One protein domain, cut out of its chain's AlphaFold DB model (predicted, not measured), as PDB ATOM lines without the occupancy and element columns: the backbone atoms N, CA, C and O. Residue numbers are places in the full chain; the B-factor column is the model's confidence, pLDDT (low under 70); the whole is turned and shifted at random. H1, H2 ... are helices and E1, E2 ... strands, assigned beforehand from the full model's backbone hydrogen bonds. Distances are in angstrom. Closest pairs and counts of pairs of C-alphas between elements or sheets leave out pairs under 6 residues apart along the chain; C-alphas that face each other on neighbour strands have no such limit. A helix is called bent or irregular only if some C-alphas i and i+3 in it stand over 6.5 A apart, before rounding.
ATOM      1  N   ILE A  12     143.826 123.585 148.168       93.62
ATOM      2  CA  ILE A  12     142.597 123.583 147.365       93.62
ATOM      3  C   ILE A  12     141.951 124.968 147.335       93.62
ATOM      4  O   ILE A  12     141.482 125.395 146.280       93.62
ATOM      5  N   GLU A  13     141.934 125.692 148.454       94.19
ATOM      6  CA  GLU A  13     141.426 127.065 148.504       94.19
ATOM      7  C   GLU A  13     142.204 127.970 147.543       94.19
ATOM      8  O   GLU A  13     141.602 128.643 146.705       94.19
ATOM      9  N   VAL A  14     143.538 127.923 147.577       93.88
ATOM     10  CA  VAL A  14     144.368 128.748 146.691       93.88
ATOM     11  C   VAL A  14     144.248 128.319 145.222       93.88
ATOM     12  O   VAL A  14     144.161 129.180 144.346       93.88
ATOM     13  N   LEU A  15     144.190 127.015 144.928       93.19
ATOM     14  CA  LEU A  15     143.910 126.517 143.574       93.19
ATOM     15  C   LEU A  15     142.570 127.073 143.054       93.19
ATOM     16  O   LEU A  15     142.494 127.559 141.926       93.19
ATOM     17  N   ASN A  16     141.532 127.086 143.895       92.31
ATOM     18  CA  ASN A  16     140.216 127.646 143.574       92.31
ATOM     19  C   ASN A  16     140.231 129.167 143.363       92.31
ATOM     20  O   ASN A  16     139.536 129.669 142.479       92.31
ATOM     21  N   GLU A  17     141.029 129.921 144.126       91.38
ATOM     22  CA  GLU A  17     141.202 131.366 143.908       91.38
ATOM     23  C   GLU A  17     141.784 131.678 142.520       91.38
ATOM     24  O   GLU A  17     141.453 132.716 141.930       91.38
ATOM     25  N   MET A  18     142.636 130.785 142.008       89.38
ATOM     26  CA  MET A  18     143.313 130.919 140.719       89.38
ATOM     27  C   MET A  18     142.490 130.413 139.532       89.38
ATOM     28  O   MET A  18     142.610 130.967 138.441       89.38
ATOM     29  N   ALA A  19     141.617 129.425 139.736       84.75
ATOM     30  CA  ALA A  19     140.874 128.714 138.690       84.75
ATOM     31  C   ALA A  19     139.761 129.525 137.990       84.75
ATOM     32  O   ALA A  19     138.739 128.991 137.569       84.75
ATOM     33  N   LYS A  20     139.907 130.844 137.856       71.38
ATOM     34  CA  LYS A  20     138.867 131.736 137.314       71.38
ATOM     35  C   LYS A  20     138.691 131.592 135.800       71.38
ATOM     36  O   LYS A  20     137.589 131.798 135.271       71.38
ATOM     37  N   THR A  21     139.753 131.210 135.104       69.06
ATOM     38  CA  THR A  21     139.787 130.989 133.658       69.06
ATOM     39  C   THR A  21     140.267 129.572 133.375       69.06
ATOM     40  O   THR A  21     141.260 129.110 133.913       69.06
ATOM     41  N   CYS A  22     139.514 128.857 132.554       69.88
ATOM     42  CA  CYS A  22     139.898 127.579 131.970       69.88
ATOM     43  C   CYS A  22     139.615 127.700 130.470       69.88
ATOM     44  O   CYS A  22     138.634 128.355 130.094       69.88
ATOM     45  N   TYR A  23     140.496 127.161 129.630       59.47
ATOM     46  CA  TYR A  23     140.373 127.266 128.176       59.47
ATOM     47  C   TYR A  23     139.591 126.061 127.642       59.47
ATOM     48  O   TYR A  23     139.747 124.955 128.147       59.47
ATOM     49  N   GLU A  24     138.744 126.314 126.643       52.72
ATOM     50  CA  GLU A  24     137.860 125.349 125.971       52.72
ATOM     51  C   GLU A  24     136.875 124.598 126.883       52.72
ATOM     52  O   GLU A  24     137.146 123.561 127.476       52.72
ATOM     53  N   TYR A  25     135.653 125.130 126.925       47.09
ATOM     54  CA  TYR A  25     134.451 124.342 127.155       47.09
ATOM     55  C   TYR A  25     133.756 124.221 125.800       47.09
ATOM     56  O   TYR A  25     133.040 125.139 125.388       47.09
ATOM     57  N   ASP A  26     134.001 123.128 125.079       44.88
ATOM     58  CA  ASP A  26     132.984 122.676 124.136       44.88
ATOM     59  C   ASP A  26     131.849 122.086 124.983       44.88
ATOM     60  O   ASP A  26     132.102 121.314 125.906       44.88
ATOM     61  N   ASN A  27     130.603 122.491 124.731       50.66
ATOM     62  CA  ASN A  27     129.456 122.116 125.573       50.66
ATOM     63  C   ASN A  27     129.241 120.591 125.653       50.66
ATOM     64  O   ASN A  27     128.533 120.135 126.552       50.66
ATOM     65  N   ASP A  28     129.853 119.847 124.728       52.94
ATOM     66  CA  ASP A  28     129.739 118.401 124.558       52.94
ATOM     67  C   ASP A  28     131.049 117.634 124.850       52.94
ATOM     68  O   ASP A  28     131.067 116.408 124.742       52.94
ATOM     69  N   ALA A  29     132.143 118.314 125.220       51.09
ATOM     70  CA  ALA A  29     133.396 117.656 125.590       51.09
ATOM     71  C   ALA A  29     133.451 117.401 127.106       51.09
ATOM     72  O   ALA A  29     133.294 118.315 127.915       51.09
ATOM     73  N   GLU A  30     133.698 116.150 127.498       53.75
ATOM     74  CA  GLU A  30     133.872 115.739 128.902       53.75
ATOM     75  C   GLU A  30     135.266 116.091 129.465       53.75
ATOM     76  O   GLU A  30     135.556 115.792 130.621       53.75
ATOM     77  N   GLU A  31     136.129 116.740 128.677       54.44
ATOM     78  CA  GLU A  31     137.553 116.897 128.979       54.44
ATOM     79  C   GLU A  31     137.978 118.371 128.956       54.44
ATOM     80  O   GLU A  31     137.831 119.072 127.956       54.44
ATOM     81  N   VAL A  32     138.524 118.844 130.080       64.31
ATOM     82  CA  VAL A  32     139.208 120.140 130.163       64.31
ATOM     83  C   VAL A  32     140.619 119.947 129.628       64.31
ATOM     84  O   VAL A  32     141.413 119.229 130.232       64.31
ATOM     85  N   LEU A  33     140.933 120.595 128.507       63.97
ATOM     86  CA  LEU A  33     142.250 120.484 127.879       63.97
ATOM     87  C   LEU A  33     143.330 121.200 128.695       63.97
ATOM     88  O   LEU A  33     144.453 120.711 128.783       63.97
ATOM     89  N   TYR A  34     142.991 122.349 129.293       72.50
ATOM     90  CA  TYR A  34     143.940 123.168 130.038       72.50
ATOM     91  C   TYR A  34     143.268 124.221 130.951       72.50
ATOM     92  O   TYR A  34     142.266 124.848 130.590       72.50
ATOM     93  N   ILE A  35     143.847 124.468 132.134       82.31
ATOM     94  CA  ILE A  35     143.436 125.528 133.067       82.31
ATOM     95  C   ILE A  35     144.453 126.683 133.021       82.31
ATOM     96  O   ILE A  35     145.437 126.691 133.759       82.31
ATOM     97  N   TYR A  36     144.189 127.672 132.161       82.31
ATOM     98  CA  TYR A  36     145.004 128.888 132.048       82.31
ATOM     99  C   TYR A  36     144.742 129.876 133.178       82.31
ATOM    100  O   TYR A  36     143.639 130.419 133.299       82.31
ATOM    101  N   VAL A  37     145.780 130.191 133.945       85.19
ATOM    102  CA  VAL A  37     145.701 131.171 135.025       85.19
ATOM    103  C   VAL A  37     146.364 132.491 134.607       85.19
ATOM    104  O   VAL A  37     147.512 132.464 134.173       85.19
ATOM    105  N   PRO A  38     145.699 133.654 134.762       84.38
ATOM    106  CA  PRO A  38     146.279 134.954 134.424       84.38
ATOM    107  C   PRO A  38     147.425 135.343 135.370       84.38
ATOM    108  O   PRO A  38     147.406 134.980 136.553       84.38
ATOM    109  N   ILE A  39     148.386 136.142 134.897       84.94
ATOM    110  CA  ILE A  39     149.590 136.533 135.648       84.94
ATOM    111  C   ILE A  39     149.258 137.280 136.936       84.94
ATOM    112  O   ILE A  39     150.017 137.217 137.901       84.94
ATOM    113  N   GLU A  40     148.103 137.947 137.011       86.56
ATOM    114  CA  GLU A  40     147.647 138.642 138.215       86.56
ATOM    115  C   GLU A  40     147.396 137.681 139.384       86.56
ATOM    116  O   GLU A  40     147.261 138.113 140.528       86.56
ATOM    117  N   GLN A  41     147.328 136.373 139.123       88.81
ATOM    118  CA  GLN A  41     147.269 135.342 140.155       88.81
ATOM    119  C   GLN A  41     148.656 134.850 140.611       88.81
ATOM    120  O   GLN A  41     148.728 133.941 141.437       88.81
ATOM    121  N   LYS A  42     149.765 135.444 140.150       88.38
ATOM    122  CA  LYS A  42     151.136 135.095 140.578       88.38
ATOM    123  C   LYS A  42     151.317 135.121 142.099       88.38
ATOM    124  O   LYS A  42     152.033 134.285 142.655       88.38
ATOM    125  N   ASP A  43     150.647 136.035 142.796       90.75
ATOM    126  CA  ASP A  43     150.694 136.087 144.260       90.75
ATOM    127  C   ASP A  43     150.095 134.821 144.890       90.75
ATOM    128  O   ASP A  43     150.627 134.300 145.869       90.75
ATOM    129  N   ASN A  44     149.031 134.277 144.293       91.81
ATOM    130  CA  ASN A  44     148.427 133.016 144.716       91.81
ATOM    131  C   ASN A  44     149.337 131.824 144.401       91.81
ATOM    132  O   ASN A  44     149.532 130.961 145.257       91.81
ATOM    133  N   LEU A  45     149.992 131.822 143.240       90.00
ATOM    134  CA  LEU A  45     151.025 130.836 142.917       90.00
ATOM    135  C   LEU A  45     152.158 130.851 143.960       90.00
ATOM    136  O   LEU A  45     152.588 129.804 144.447       90.00
ATOM    137  N   SER A  46     152.559 132.047 144.393       91.31
ATOM    138  CA  SER A  46     153.567 132.259 145.436       91.31
ATOM    139  C   SER A  46     153.102 131.836 146.831       91.31
ATOM    140  O   SER A  46     153.940 131.671 147.717       91.31
ATOM    141  N   LYS A  47     151.797 131.645 147.076       93.25
ATOM    142  CA  LYS A  47     151.298 131.017 148.314       93.25
ATOM    143  C   LYS A  47     151.566 129.509 148.306       93.25
ATOM    144  O   LYS A  47     151.909 128.975 149.360       93.25
ATOM    145  N   LEU A  48     151.477 128.858 147.142       92.19
ATOM    146  CA  LEU A  48     151.644 127.409 146.980       92.19
ATOM    147  C   LEU A  48     153.105 126.978 146.832       92.19
ATOM    148  O   LEU A  48     153.537 126.014 147.467       92.19
ATOM    149  N   LEU A  49     153.869 127.682 145.999       91.25
ATOM    150  CA  LEU A  49     155.216 127.278 145.602       91.25
ATOM    151  C   LEU A  49     156.312 127.972 146.415       91.25
ATOM    152  O   LEU A  49     156.114 129.033 147.011       91.25
ATOM    153  N   LYS A  50     157.496 127.355 146.439       90.50
ATOM    154  CA  LYS A  50     158.735 128.006 146.887       90.50
ATOM    155  C   LYS A  50     159.130 129.124 145.910       90.50
ATOM    156  O   LYS A  50     158.826 129.043 144.726       90.50
ATOM    157  N   GLU A  51     159.780 130.168 146.420       85.19
ATOM    158  CA  GLU A  51     160.064 131.412 145.680       85.19
ATOM    159  C   GLU A  51     160.913 131.186 144.418       85.19
ATOM    160  O   GLU A  51     160.648 131.781 143.379       85.19
ATOM    161  N   ASP A  52     161.870 130.264 144.483       85.00
ATOM    162  CA  ASP A  52     162.745 129.851 143.381       85.00
ATOM    163  C   ASP A  52     162.029 129.073 142.267       85.00
ATOM    164  O   ASP A  52     162.569 128.911 141.176       85.00
ATOM    165  N   GLU A  53     160.801 128.627 142.520       85.50
ATOM    166  CA  GLU A  53     160.020 127.776 141.622       85.50
ATOM    167  C   GLU A  53     158.879 128.539 140.934       85.50
ATOM    168  O   GLU A  53     158.330 128.058 139.946       85.50
ATOM    169  N   VAL A  54     158.513 129.723 141.444       85.06
ATOM    170  CA  VAL A  54     157.415 130.546 140.904       85.06
ATOM    171  C   VAL A  54     157.736 131.017 139.489       85.06
ATOM    172  O   VAL A  54     156.916 130.849 138.593       85.06
ATOM    173  N   GLU A  55     158.934 131.563 139.269       81.12
ATOM    174  CA  GLU A  55     159.337 132.064 137.945       81.12
ATOM    175  C   GLU A  55     159.447 130.936 136.912       81.12
ATOM    176  O   GLU A  55     159.184 131.158 135.741       81.12
ATOM    177  N   GLY A  56     159.780 129.709 137.329       77.06
ATOM    178  CA  GLY A  56     159.842 128.555 136.425       77.06
ATOM    179  C   GLY A  56     158.472 128.071 135.936       77.06
ATOM    180  O   GLY A  56     158.394 127.424 134.897       77.06
ATOM    181  N   TYR A  57     157.401 128.389 136.670       76.69
ATOM    182  CA  TYR A  57     156.015 128.127 136.263       76.69
ATOM    183  C   TYR A  57     155.457 129.200 135.328       76.69
ATOM    184  O   TYR A  57     154.502 128.952 134.593       76.69
ATOM    185  N   ILE A  58     156.046 130.392 135.365       75.81
ATOM    186  CA  ILE A  58     155.687 131.513 134.508       75.81
ATOM    187  C   ILE A  58     156.565 131.396 133.260       75.81
ATOM    188  O   ILE A  58     157.676 131.912 133.208       75.81
ATOM    189  N   GLY A  59     156.097 130.614 132.290       64.12
ATOM    190  CA  GLY A  59     156.805 130.382 131.033       64.12
ATOM    191  C   GLY A  59     156.272 131.244 129.892       64.12
ATOM    192  O   GLY A  59     155.066 131.459 129.786       64.12
ATOM    193  N   ASP A  60     157.171 131.662 128.999       52.00
ATOM    194  CA  ASP A  60     156.816 132.160 127.670       52.00
ATOM    195  C   ASP A  60     156.345 130.957 126.829       52.00
ATOM    196  O   ASP A  60     157.151 130.119 126.414       52.00
ATOM    197  N   TYR A  61     155.037 130.807 126.617       55.94
ATOM    198  CA  TYR A  61     154.508 129.765 125.732       55.94
ATOM    199  C   TYR A  61     154.877 130.099 124.276       55.94
ATOM    200  O   TYR A  61     154.445 131.117 123.746       55.94
ATOM    201  N   GLU A  62     155.667 129.241 123.616       46.25
ATOM    202  CA  GLU A  62     156.307 129.531 122.314       46.25
ATOM    203  C   GLU A  62     155.369 129.719 121.097       46.25
ATOM    204  O   GLU A  62     155.863 130.006 120.012       46.25
ATOM    205  N   ASP A  63     154.042 129.648 121.221       47.00
ATOM    206  CA  ASP A  63     153.138 129.724 120.061       47.00
ATOM    207  C   ASP A  63     151.913 130.618 120.311       47.00
ATOM    208  O   ASP A  63     150.809 130.137 120.550       47.00
ATOM    209  N   GLY A  64     152.077 131.942 120.216       49.34
ATOM    210  CA  GLY A  64     150.955 132.877 120.018       49.34
ATOM    211  C   GLY A  64     149.948 132.992 121.171       49.34
ATOM    212  O   GLY A  64     148.894 133.605 120.994       49.34
ATOM    213  N   TRP A  65     150.274 132.447 122.344       53.59
ATOM    214  CA  TRP A  65     149.681 132.849 123.618       53.59
ATOM    215  C   TRP A  65     150.430 134.098 124.082       53.59
ATOM    216  O   TRP A  65     151.235 134.035 125.005       53.59
ATOM    217  N   ASP A  66     150.238 135.209 123.364       51.31
ATOM    218  CA  ASP A  66     150.795 136.494 123.778       51.31
ATOM    219  C   ASP A  66     150.198 136.867 125.147       51.31
ATOM    220  O   ASP A  66     149.011 137.179 125.273       51.31
ATOM    221  N   ASP A  67     151.106 136.820 126.118       57.91
ATOM    222  CA  ASP A  67     151.207 137.573 127.359       57.91
ATOM    223  C   ASP A  67     150.324 137.176 128.561       57.91
ATOM    224  O   ASP A  67     149.093 137.135 128.534       57.91
ATOM    225  N   ASP A  68     151.034 136.999 129.683       69.06
ATOM    226  CA  ASP A  68     150.558 137.138 131.055       69.06
ATOM    227  C   ASP A  68     149.762 135.964 131.661       69.06
ATOM    228  O   ASP A  68     148.662 136.151 132.186       69.06
ATOM    229  N   GLY A  69     150.331 134.756 131.730       77.94
ATOM    230  CA  GLY A  69     149.739 133.680 132.536       77.94
ATOM    231  C   GLY A  69     150.565 132.405 132.652       77.94
ATOM    232  O   GLY A  69     151.710 132.346 132.219       77.94
ATOM    233  N   PHE A  70     150.005 131.387 133.306       81.31
ATOM    234  CA  PHE A  70     150.688 130.126 133.596       81.31
ATOM    235  C   PHE A  70     149.727 128.940 133.698       81.31
ATOM    236  O   PHE A  70     148.531 129.108 133.960       81.31
ATOM    237  N   ASP A  71     150.288 127.736 133.532       84.19
ATOM    238  CA  ASP A  71     149.555 126.478 133.668       84.19
ATOM    239  C   ASP A  71     149.571 125.990 135.108       84.19
ATOM    240  O   ASP A  71     150.627 125.747 135.695       84.19
ATOM    241  N   ILE A  72     148.380 125.841 135.689       87.06
ATOM    242  CA  ILE A  72     148.216 125.382 137.068       87.06
ATOM    243  C   ILE A  72     148.157 123.854 137.201       87.06
ATOM    244  O   ILE A  72     148.276 123.354 138.317       87.06
ATOM    245  N   CYS A  73     148.024 123.092 136.111       86.50
ATOM    246  CA  CYS A  73     147.966 121.627 136.118       86.50
ATOM    247  C   CYS A  73     149.219 121.003 136.742       86.50
ATOM    248  O   CYS A  73     149.111 120.027 137.483       86.50
ATOM    249  N   GLY A  74     150.396 121.594 136.521       86.69
ATOM    250  CA  GLY A  74     151.615 121.164 137.206       86.69
ATOM    251  C   GLY A  74     151.510 121.325 138.728       86.69
ATOM    252  O   GLY A  74     151.814 120.398 139.476       86.69
ATOM    253  N   VAL A  75     151.016 122.475 139.203       90.38
ATOM    254  CA  VAL A  75     150.848 122.742 140.642       90.38
ATOM    255  C   VAL A  75     149.784 121.831 141.243       90.38
ATOM    256  O   VAL A  75     149.977 121.300 142.333       90.38
ATOM    257  N   TRP A  76     148.678 121.625 140.530       92.12
ATOM    258  CA  TRP A  76     147.628 120.682 140.902       92.12
ATOM    259  C   TRP A  76     148.192 119.265 141.074       92.12
ATOM    260  O   TRP A  76     147.991 118.666 142.131       92.12
ATOM    261  N   GLY A  77     148.975 118.767 140.111       91.31
ATOM    262  CA  GLY A  77     149.622 117.455 140.201       91.31
ATOM    263  C   GLY A  77     150.553 117.319 141.411       91.31
ATOM    264  O   GLY A  77     150.540 116.294 142.094       91.31
ATOM    265  N   GLU A  78     151.304 118.372 141.739       92.69
ATOM    266  CA  GLU A  78     152.152 118.406 142.938       92.69
ATOM    267  C   GLU A  78     151.339 118.321 144.240       92.69
ATOM    268  O   GLU A  78     151.785 117.687 145.197       92.69
ATOM    269  N   VAL A  79     150.148 118.934 144.292       93.81
ATOM    270  CA  VAL A  79     149.249 118.842 145.458       93.81
ATOM    271  C   VAL A  79     148.741 117.411 145.611       93.81
ATOM    272  O   VAL A  79     148.864 116.854 146.703       93.81
ATOM    273  N   CYS A  80     148.250 116.796 144.529       93.25
ATOM    274  CA  CYS A  80     147.809 115.398 144.538       93.25
ATOM    275  C   CYS A  80     148.921 114.469 145.043       93.25
ATOM    276  O   CYS A  80     148.713 113.685 145.966       93.25
ATOM    277  N   TYR A  81     150.130 114.615 144.494       93.75
ATOM    278  CA  TYR A  81     151.277 113.787 144.861       93.75
ATOM    279  C   TYR A  81     151.711 113.983 146.318       93.75
ATOM    280  O   TYR A  81     151.973 113.013 147.027       93.75
ATOM    281  N   LYS A  82     151.800 115.234 146.786       93.00
ATOM    282  CA  LYS A  82     152.295 115.536 148.133       93.00
ATOM    283  C   LYS A  82     151.385 114.983 149.229       93.00
ATOM    284  O   LYS A  82     151.892 114.552 150.265       93.00
ATOM    285  N   PHE A  83     150.072 115.070 149.035       93.94
ATOM    286  CA  PHE A  83     149.093 114.700 150.057       93.94
ATOM    287  C   PHE A  83     148.461 113.326 149.842       93.94
ATOM    288  O   PHE A  83     147.671 112.922 150.689       93.94
ATOM    289  N   ASP A  84     148.833 112.614 148.772       93.44
ATOM    290  CA  ASP A  84     148.226 111.337 148.376       93.44
ATOM    291  C   ASP A  84     146.701 111.471 148.227       93.44
ATOM    292  O   ASP A  84     145.917 110.769 148.863       93.44
ATOM    293  N   LEU A  85     146.287 112.471 147.441       92.69
ATOM    294  CA  LEU A  85     144.884 112.816 147.213       92.69
ATOM    295  C   LEU A  85     144.533 112.733 145.736       92.69
ATOM    296  O   LEU A  85     145.302 113.172 144.879       92.69
ATOM    297  N   ASP A  86     143.316 112.274 145.465       92.69
ATOM    298  CA  ASP A  86     142.675 112.456 144.172       92.69
ATOM    299  C   ASP A  86     141.861 113.756 144.193       92.69
ATOM    300  O   ASP A  86     140.899 113.907 144.948       92.69
ATOM    301  N   ILE A  87     142.288 114.742 143.407       92.31
ATOM    302  CA  ILE A  87     141.635 116.051 143.307       92.31
ATOM    303  C   ILE A  87     141.102 116.175 141.889       92.31
ATOM    304  O   ILE A  87     141.890 116.137 140.952       92.31
ATOM    305  N   GLY A  88     139.794 116.373 141.737       89.94
ATOM    306  CA  GLY A  88     139.140 116.671 140.466       89.94
ATOM    307  C   GLY A  88     138.955 118.174 140.233       89.94
ATOM    308  O   GLY A  88     139.053 118.982 141.158       89.94
ATOM    309  N   PHE A  89     138.633 118.555 138.993       88.31
ATOM    310  CA  PHE A  89     138.253 119.921 138.618       88.31
ATOM    311  C   PHE A  89     136.890 119.936 137.921       88.31
ATOM    312  O   PHE A  89     136.677 119.285 136.900       88.31
ATOM    313  N   ASN A  90     135.952 120.716 138.453       84.44
ATOM    314  CA  ASN A  90     134.646 120.923 137.847       84.44
ATOM    315  C   ASN A  90     134.715 122.124 136.900       84.44
ATOM    316  O   ASN A  90     134.654 123.266 137.351       84.44
ATOM    317  N   GLY A  91     134.775 121.884 135.589       79.00
ATOM    318  CA  GLY A  91     134.835 122.954 134.584       79.00
ATOM    319  C   GLY A  91     133.606 123.880 134.545       79.00
ATOM    320  O   GLY A  91     133.726 125.033 134.134       79.00
ATOM    321  N   LYS A  92     132.431 123.430 135.019       77.56
ATOM    322  CA  LYS A  92     131.204 124.252 135.064       77.56
ATOM    323  C   LYS A  92     131.231 125.257 136.210       77.56
ATOM    324  O   LYS A  92     130.887 126.420 136.010       77.56
ATOM    325  N   THR A  93     131.598 124.811 137.412       84.75
ATOM    326  CA  THR A  93     131.715 125.692 138.588       84.75
ATOM    327  C   THR A  93     133.085 126.345 138.693       84.75
ATOM    328  O   THR A  93     133.237 127.303 139.446       84.75
ATOM    329  N   LYS A  94     134.051 125.857 137.908       83.81
ATOM    330  CA  LYS A  94     135.463 126.229 137.924       83.81
ATOM    331  C   LYS A  94     136.092 126.039 139.300       83.81
ATOM    332  O   LYS A  94     136.727 126.942 139.836       83.81
ATOM    333  N   GLN A  95     135.854 124.868 139.889       88.81
ATOM    334  CA  GLN A  95     136.317 124.551 141.234       88.81
ATOM    335  C   GLN A  95     137.010 123.195 141.300       88.81
ATOM    336  O   GLN A  95     136.503 122.207 140.773       88.81
ATOM    337  N   PHE A  96     138.139 123.161 141.996       92.00
ATOM    338  CA  PHE A  96     138.802 121.958 142.466       92.00
ATOM    339  C   PHE A  96     138.089 121.388 143.692       92.00
ATOM    340  O   PHE A  96     137.628 122.137 144.561       92.00
ATOM    341  N   TYR A  97     138.033 120.063 143.768       92.00
ATOM    342  CA  TYR A  97     137.431 119.316 144.868       92.00
ATOM    343  C   TYR A  97     138.166 117.988 145.072       92.00
ATOM    344  O   TYR A  97     138.736 117.448 144.130       92.00
ATOM    345  N   ILE A  98     138.164 117.466 146.300       92.69
ATOM    346  CA  ILE A  98     138.702 116.128 146.586       92.69
ATOM    347  C   ILE A  98     137.674 115.105 146.108       92.69
ATOM    348  O   ILE A  98     136.500 115.203 146.472       92.69
ATOM    349  N   ASN A  99     138.109 114.140 145.304       89.69
ATOM    350  CA  ASN A  99     137.326 112.946 145.036       89.69
ATOM    351  C   ASN A  99     137.372 112.087 146.302       89.69
ATOM    352  O   ASN A  99     138.430 111.605 146.706       89.69
TER     353      ASN A  99
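Overview. This is residues 12 to 99 of the 102 residues of an uncharacterized protein of Clostridium sp. (UniProt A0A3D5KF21). Look first for the hairpin E3 and E4, a small two-stranded ribbon at one side of a body in which three helices, H1, H2 and H4, lie side by side in a loose triangle; a second tiny ribbon, E1 with E2, lies across one end of these helices, where H1 ends and H2 and H4 begin. E4 packs on H1, H3 lies beyond H2 on the side away from the hairpin, and two long loops, residues 19 to 35 and 58 to 68, swing away from the helices. The printed part has 88 residues, with four named helices and four named strands in the order H1 E1 H2 H3 E2 H4 E3 E4; each sheet is one antiparallel pair, and the class is mixed, helices and strands. The whole is compact, with a radius of gyration of the C-alphas of 13.0 A, yet flat in outline, spanning 36 by 34 by 18 A.

Along the chain. Find C-alpha 87 at (141.635, 116.051, 143.307), where E3, residues 87 to 90, begins; it runs 10.1 A from first to last C-alpha. E4, residues 95 to 98, runs 10.3 A and ends at C-alpha 98, at (138.702, 116.128, 146.586). Go back to C-alpha 12 at (142.597, 123.583, 147.365), where H1, residues 12 to 18, begins its 9.9 A. E1 is residues 36 to 38, 6.6 A long, and H2 follows at once with residues 39 to 48, 14.7 A. H2 is irregular: C-alphas 40 and 43 are 7.2 A apart. H3, residues 51 to 57, is 10.8 A long and irregular, but only just, with C-alphas 52 and 55 at 6.8 A. E2, residues 69 to 71, measures 7.3 A, and H4, residues 73 to 83, is the longest helix at 15.6 A.

Arrangement. Start at the hairpin E3 and E4, antiparallel at 147 degrees; look for N 88 and O 97 at 2.8 A and N 97 and O 88 at 3.0 A, within hydrogen-bond range. From E4 step to H1, where the closest C-alphas, those of Gln 95 and Asn 16, are 5.5 A apart. From E3 step to H4, where the closest C-alphas, those of Ile 87 and Cys 80, are 6.3 A apart. H1 touches H2, closest at the C-alphas of Met 18 and Gln 41, 6.0 A, with a shallow tilt of 16 degrees, opposite ways. H4 is close to H1 but not clearly touching, with the C-alphas of Leu 15 and Trp 76 at 7.4 A and a shallow tilt of 12 degrees, opposite ways. H2 and H3 only just touch, with 3 pairs of C-alphas within 8 A, the closest Ser 46 and Val 54 at 6.2 A; their tilt is steep, 47 degrees, opposite ways. E1 and E2 are antiparallel at 149 degrees, with N 70 and O 37 at 2.9 A. The closest C-alphas of H2 and E2, those of Ile 39 and Gly 69, are 4.2 A apart. H1 and H3 are apart, and H3 and H4 are only just apart, closest 8.3 A. Every O i to N i+4 pair is within hydrogen-bond range in H1 and H4; in H2 it is 4 of 6, and in H3 1 of 3, beside 2 of 4 O i to N i+3 pairs.

Size, cuts and confidence. The two C-alphas farthest apart are those of Asp 28 and Asp 52, 39.7 A. The printed part has no cut. Two links are long: H1 to E1, with 17 residues between them, and H3 to E2, with 11. Look in the B-factor column for low confidence: residues 21 to 33 and 59 to 68 are under 70, while the mean pLDDT of the printed part is 79.3.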